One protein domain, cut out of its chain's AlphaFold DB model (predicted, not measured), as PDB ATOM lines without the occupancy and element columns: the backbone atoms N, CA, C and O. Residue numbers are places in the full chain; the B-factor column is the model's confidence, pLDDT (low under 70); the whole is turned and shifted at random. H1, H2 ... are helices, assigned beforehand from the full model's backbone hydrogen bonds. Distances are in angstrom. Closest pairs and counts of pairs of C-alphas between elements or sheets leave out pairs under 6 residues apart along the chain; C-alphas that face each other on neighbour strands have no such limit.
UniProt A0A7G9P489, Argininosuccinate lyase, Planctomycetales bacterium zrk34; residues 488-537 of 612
ATOM      1  N   SER A 488      17.109  16.949  89.104       73.56
ATOM      2  CA  SER A 488      17.042  18.384  89.406       73.56
ATOM      3  C   SER A 488      16.974  19.279  88.164       73.56
ATOM      4  O   SER A 488      16.216  20.250  88.158       73.56
ATOM      5  N   VAL A 489      17.715  18.962  87.100       76.75
ATOM      6  CA  VAL A 489      17.667  19.724  85.843       76.75
ATOM      7  C   VAL A 489      16.337  19.474  85.130       76.75
ATOM      8  O   VAL A 489      15.715  20.425  84.659       76.75
ATOM      9  N   LEU A 490      15.840  18.232  85.134       81.69
ATOM     10  CA  LEU A 490      14.536  17.909  84.549       81.69
ATOM     11  C   LEU A 490      13.385  18.598  85.298       81.69
ATOM     12  O   LEU A 490      12.467  19.127  84.672       81.69
ATOM     13  N   VAL A 491      13.454  18.640  86.634       83.75
ATOM     14  CA  VAL A 491      12.505  19.384  87.476       83.75
ATOM     15  C   VAL A 491      12.549  20.878  87.157       83.75
ATOM     16  O   VAL A 491      11.495  21.476  86.969       83.75
ATOM     17  N   THR A 492      13.740  21.461  87.016       83.94
ATOM     18  CA  THR A 492      13.899  22.886  86.682       83.94
ATOM     19  C   THR A 492      13.316  23.212  85.304       83.94
ATOM     20  O   THR A 492      12.594  24.195  85.147       83.94
ATOM     21  N   ALA A 493      13.579  22.375  84.297       85.19
ATOM     22  CA  ALA A 493      13.034  22.555  82.952       85.19
ATOM     23  C   ALA A 493      11.499  22.416  82.934       85.19
ATOM     24  O   ALA A 493      10.806  23.192  82.276       85.19
ATOM     25  N   TYR A 494      10.954  21.476  83.714       88.19
ATOM     26  CA  TYR A 494       9.511  21.336  83.905       88.19
ATOM     27  C   TYR A 494       8.883  22.557  84.600       88.19
ATOM     28  O   TYR A 494       7.815  23.005  84.186       88.19
ATOM     29  N   GLU A 495       9.536  23.134  85.615       87.62
ATOM     30  CA  GLU A 495       9.085  24.384  86.250       87.62
ATOM     31  C   GLU A 495       9.040  25.544  85.256       87.62
ATOM     32  O   GLU A 495       8.066  26.292  85.229       87.62
ATOM     33  N   GLN A 496      10.066  25.665  84.411       87.00
ATOM     34  CA  GLN A 496      10.163  26.719  83.401       87.00
ATOM     35  C   GLN A 496       9.118  26.586  82.290       87.00
ATOM     36  O   GLN A 496       8.650  27.599  81.772       87.00
ATOM     37  N   ALA A 497       8.720  25.358  81.943       87.00
ATOM     38  CA  ALA A 497       7.624  25.129  81.003       87.00
ATOM     39  C   ALA A 497       6.283  25.667  81.527       87.00
ATOM     40  O   ALA A 497       5.408  26.003  80.725       87.00
ATOM     41  N   ASP A 498       6.125  25.767  82.855       86.56
ATOM     42  CA  ASP A 498       4.955  26.344  83.529       86.56
ATOM     43  C   ASP A 498       3.620  25.767  82.993       86.56
ATOM     44  O   ASP A 498       2.619  26.448  82.754       86.56
ATOM     45  N   ARG A 499       3.616  24.444  82.793       88.62
ATOM     46  CA  ARG A 499       2.454  23.630  82.410       88.62
ATOM     47  C   ARG A 499       2.349  22.424  83.328       88.62
ATOM     48  O   ARG A 499       3.338  21.780  83.651       88.62
ATOM     49  N   THR A 500       1.130  22.071  83.736       90.50
ATOM     50  CA  THR A 500       0.920  20.832  84.505       90.50
ATOM     51  C   THR A 500       1.307  19.614  83.666       90.50
ATOM     52  O   THR A 500       1.094  19.639  82.460       90.50
ATOM     53  N   LEU A 501       1.746  18.514  84.281       89.94
ATOM     54  CA  LEU A 501       2.127  17.302  83.542       89.94
ATOM     55  C   LEU A 501       1.026  16.756  82.610       89.94
ATOM     56  O   LEU A 501       1.323  16.225  81.552       89.94
ATOM     57  N   ASP A 502      -0.251  16.929  82.957       90.31
ATOM     58  CA  ASP A 502      -1.371  16.515  82.097       90.31
ATOM     59  C   ASP A 502      -1.626  17.493  80.921       90.31
ATOM     60  O   ASP A 502      -2.469  17.241  80.068       90.31
ATOM     61  N   ASP A 503      -0.966  18.650  80.906       91.75
ATOM     62  CA  ASP A 503      -1.078  19.752  79.928       91.75
ATOM     63  C   ASP A 503       0.194  19.950  79.099       91.75
ATOM     64  O   ASP A 503       0.279  20.889  78.316       91.75
ATOM     65  N   LEU A 504       1.197  19.110  79.341       91.88
ATOM     66  CA  LEU A 504       2.533  19.253  78.791       91.88
ATOM     67  C   LEU A 504       2.760  18.432  77.505       91.88
ATOM     68  O   LEU A 504       3.363  18.977  76.592       91.88
ATOM     69  N   PRO A 505       2.309  17.166  77.373       94.00
ATOM     70  CA  PRO A 505       2.549  16.382  76.159       94.00
ATOM     71  C   PRO A 505       2.082  17.093  74.894       94.00
ATOM     72  O   PRO A 505       1.031  17.725  74.919       94.00
ATOM     73  N   TYR A 506       2.816  16.924  73.790       93.31
ATOM     74  CA  TYR A 506       2.496  17.490  72.473       93.31
ATOM     75  C   TYR A 506       2.500  19.029  72.398       93.31
ATOM     76  O   TYR A 506       1.852  19.592  71.515       93.31
ATOM     77  N   THR A 507       3.211  19.715  73.301       92.31
ATOM     78  CA  THR A 507       3.425  21.172  73.233       92.31
ATOM     79  C   THR A 507       4.876  21.526  72.907       92.31
ATOM     80  O   THR A 507       5.790  20.727  73.128       92.31
ATOM     81  N   ASP A 508       5.104  22.754  72.435       89.31
ATOM     82  CA  ASP A 508       6.451  23.271  72.164       89.31
ATOM     83  C   ASP A 508       7.331  23.290  73.423       89.31
ATOM     84  O   ASP A 508       8.547  23.116  73.343       89.31
ATOM     85  N   GLU A 509       6.737  23.470  74.606       90.69
ATOM     86  CA  GLU A 509       7.466  23.411  75.872       90.69
ATOM     87  C   GLU A 509       7.925  21.986  76.203       90.69
ATOM     88  O   GLU A 509       9.051  21.816  76.669       90.69
ATOM     89  N   PHE A 510       7.121  20.954  75.913       91.31
ATOM     90  CA  PHE A 510       7.589  19.569  76.023       91.31
ATOM     91  C   PHE A 510       8.717  19.287  75.040       91.31
ATOM     92  O   PHE A 510       9.727  18.715  75.438       91.31
ATOM     93  N   GLU A 511       8.589  19.735  73.790       87.12
ATOM     94  CA  GLU A 511       9.661  19.595  72.799       87.12
ATOM     95  C   GLU A 511      10.923  20.362  73.213       87.12
ATOM     96  O   GLU A 511      12.033  19.907  72.953       87.12
ATOM     97  N   SER A 512      10.784  21.493  73.909       84.62
ATOM     98  CA  SER A 512      11.916  22.252  74.451       84.62
ATOM     99  C   SER A 512      12.608  21.504  75.592       84.62
ATOM    100  O   SER A 512      13.836  21.425  75.604       84.62
ATOM    101  N   ILE A 513      11.845  20.898  76.512       85.81
ATOM    102  CA  ILE A 513      12.395  20.016  77.555       85.81
ATOM    103  C   ILE A 513      13.062  18.800  76.908       85.81
ATOM    104  O   ILE A 513      14.158  18.428  77.307       85.81
ATOM    105  N   TYR A 514      12.431  18.204  75.898       82.56
ATOM    106  CA  TYR A 514      12.951  17.049  75.176       82.56
ATOM    107  C   TYR A 514      14.268  17.356  74.475       82.56
ATOM    108  O   TYR A 514      15.241  16.646  74.696       82.56
ATOM    109  N   LYS A 515      14.341  18.455  73.720       76.06
ATOM    110  CA  LYS A 515      15.576  18.910  73.069       76.06
ATOM    111  C   LYS A 515      16.677  19.235  74.072       76.06
ATOM    112  O   LYS A 515      17.833  18.934  73.811       76.06
ATOM    113  N   ALA A 516      16.330  19.832  75.213       68.81
ATOM    114  CA  ALA A 516      17.298  20.102  76.269       68.81
ATOM    115  C   ALA A 516      17.781  18.814  76.960       68.81
ATOM    116  O   ALA A 516      18.923  18.770  77.402       68.81
ATOM    117  N   ALA A 517      16.925  17.788  77.046       65.31
ATOM    118  CA  ALA A 517      17.161  16.526  77.749       65.31
ATOM    119  C   ALA A 517      17.638  15.354  76.884       65.31
ATOM    120  O   ALA A 517      17.873  14.270  77.427       65.31
ATOM    121  N   ALA A 518      17.760  15.540  75.571       52.50
ATOM    122  CA  ALA A 518      18.073  14.476  74.633       52.50
ATOM    123  C   ALA A 518      19.538  14.032  74.763       52.50
ATOM    124  O   ALA A 518      20.446  14.674  74.253       52.50
ATOM    125  N   GLY A 519      19.732  12.916  75.470       48.47
ATOM    126  CA  GLY A 519      20.853  11.996  75.283       48.47
ATOM    127  C   GLY A 519      20.345  10.617  74.894       48.47
ATOM    128  O   GLY A 519      20.380   9.691  75.706       48.47
ATOM    129  N   GLY A 520      19.803  10.502  73.680       48.38
ATOM    130  CA  GLY A 520      19.369   9.228  73.095       48.38
ATOM    131  C   GLY A 520      18.139   8.547  73.722       48.38
ATOM    132  O   GLY A 520      17.998   7.333  73.580       48.38
ATOM    133  N   ARG A 521      17.248   9.265  74.427       61.78
ATOM    134  CA  ARG A 521      15.989   8.705  74.986       61.78
ATOM    135  C   ARG A 521      14.765   9.133  74.172       61.78
ATOM    136  O   ARG A 521      14.766  10.219  73.605       61.78
ATOM    137  N   SER A 522      13.710   8.314  74.144       78.06
ATOM    138  CA  SER A 522      12.471   8.627  73.411       78.06
ATOM    139  C   SER A 522      11.597   9.667  74.135       78.06
ATOM    140  O   SER A 522      11.726   9.888  75.344       78.06
ATOM    141  N   ARG A 523      10.654  10.299  73.416       85.50
ATOM    142  CA  ARG A 523       9.640  11.196  74.019       85.50
ATOM    143  C   ARG A 523       8.806  10.477  75.084       85.50
ATOM    144  O   ARG A 523       8.500  11.055  76.128       85.50
ATOM    145  N   THR A 524       8.500   9.206  74.847       84.19
ATOM    146  CA  THR A 524       7.794   8.324  75.782       84.19
ATOM    147  C   THR A 524       8.575   8.171  77.086       84.19
ATOM    148  O   THR A 524       8.018   8.371  78.168       84.19
ATOM    149  N   ASP A 525       9.887   7.927  77.006       80.31
ATOM    150  CA  ASP A 525      10.752   7.784  78.186       80.31
ATOM    151  C   ASP A 525      10.820   9.070  79.010       80.31
ATOM    152  O   ASP A 525      10.739   9.036  80.242       80.31
ATOM    153  N   LEU A 526      10.934  10.223  78.343       87.00
ATOM    154  CA  LEU A 526      10.931  11.523  79.011       87.00
ATOM    155  C   LEU A 526       9.618  11.759  79.766       87.00
ATOM    156  O   LEU A 526       9.634  12.170  80.931       87.00
ATOM    157  N   PHE A 527       8.481  11.487  79.121       89.19
ATOM    158  CA  PHE A 527       7.175  11.649  79.747       89.19
ATOM    159  C   PHE A 527       6.999  10.712  80.950       89.19
ATOM    160  O   PHE A 527       6.597  11.161  82.028       89.19
ATOM    161  N   HIS A 528       7.380   9.438  80.815       84.69
ATOM    162  CA  HIS A 528       7.372   8.479  81.921       84.69
ATOM    163  C   HIS A 528       8.275   8.916  83.078       84.69
ATOM    164  O   HIS A 528       7.883   8.803  84.241       84.69
ATOM    165  N   ARG A 529       9.451   9.482  82.794       84.88
ATOM    166  CA  ARG A 529      10.357   9.993  83.828       84.88
ATOM    167  C   ARG A 529       9.742  11.163  84.596       84.88
ATOM    168  O   ARG A 529       9.720  11.131  85.827       84.88
ATOM    169  N   LEU A 530       9.168  12.149  83.902       87.88
ATOM    170  CA  LEU A 530       8.414  13.238  84.539       87.88
ATOM    171  C   LEU A 530       7.246  12.693  85.378       87.88
ATOM    172  O   LEU A 530       7.002  13.146  86.500       87.88
ATOM    173  N   HIS A 531       6.552  11.673  84.877       87.81
ATOM    174  CA  HIS A 531       5.467  11.023  85.600       87.81
ATOM    175  C   HIS A 531       5.929  10.307  86.879       87.81
ATOM    176  O   HIS A 531       5.299  10.454  87.931       87.81
ATOM    177  N   ASN A 532       7.055   9.600  86.825       82.19
ATOM    178  CA  ASN A 532       7.658   8.941  87.981       82.19
ATOM    179  C   ASN A 532       8.148   9.958  89.018       82.19
ATOM    180  O   ASN A 532       7.896   9.778  90.210       82.19
ATOM    181  N   LEU A 533       8.728  11.083  88.586       85.06
ATOM    182  CA  LEU A 533       9.077  12.196  89.475       85.06
ATOM    183  C   LEU A 533       7.845  12.793  90.164       85.06
ATOM    184  O   LEU A 533       7.895  13.104  91.357       85.06
ATOM    185  N   ARG A 534       6.711  12.901  89.454       87.50
ATOM    186  CA  ARG A 534       5.430  13.321  90.045       87.50
ATOM    187  C   ARG A 534       4.947  12.324  91.099       87.50
ATOM    188  O   ARG A 534       4.547  12.750  92.181       87.50
ATOM    189  N   LYS A 535       5.002  11.017  90.812       81.25
ATOM    190  CA  LYS A 535       4.640   9.949  91.765       81.25
ATOM    191  C   LYS A 535       5.543   9.952  93.003       81.25
ATOM    192  O   LYS A 535       5.045   9.774  94.109       81.25
ATOM    193  N   ALA A 536       6.833  10.229  92.828       78.31
ATOM    194  CA  ALA A 536       7.812  10.335  93.908       78.31
ATOM    195  C   ALA A 536       7.723  11.648  94.714       78.31
ATOM    196  O   ALA A 536       8.513  11.851  95.633       78.31
ATOM    197  N   GLY A 537       6.810  12.567  94.369       85.25
ATOM    198  CA  GLY A 537       6.684  13.873  95.030       85.25
ATOM    199  C   GLY A 537       7.836  14.844  94.743       85.25
ATOM    200  O   GLY A 537       7.953  15.858  95.426       85.25
TER     201      GLY A 537
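Overview. This is residues 488 to 537 of the 612 residues of the protein "Argininosuccinate lyase" of Planctomycetales bacterium zrk34 (UniProt A0A7G9P489). A short helical hairpin, H1 and H2 side by side, has a longer third helix, H3, crossing loosely over the end where H1 begins and H2 ends. The printed part has 50 residues with three named helices, H1, H2, H3 in chain order, and no named strand; its class is all helix. It is compact, with a radius of gyration of the C-alphas of 9.8 A and spans of 25 by 18 by 18 A.

Arrangement. H1, residues 488 to 497, and H2, residues 508 to 517, form a helical hairpin and touch, with the C-alphas of Ala 497 and Glu 509 closest at 5.4 A. They run opposite ways at a shallow tilt of 19 degrees. H3, residues 523 to 535, is close to H1 but not clearly touching; the closest C-alphas, of Leu 490 and Leu 530, are 7.7 A apart, and the lines are about perpendicular at 80 degrees. H3 is likewise close to H2 but not clearly touching, about perpendicular at 88 degrees, the closest C-alphas being Tyr 514 and Arg 523 at 6.8 A. In H1, H2 and H3 every O i to N i+4 pair is within hydrogen-bond range.

Along the chain. H1 begins at C-alpha 488 (17.042, 18.384, 89.406) and is 14.3 A long; H2 is 13.8 A. H3 is 18.5 A and ends at C-alpha 535 (4.640, 9.949, 91.765).

Size, cuts and confidence. The two C-alphas farthest apart, of Gly 520 and Gly 537, are 25.8 A apart. The printed part has no cut; the link H1 to H2 is short and H2 to H3 tight. Residues 516 to 521 have pLDDT under 70.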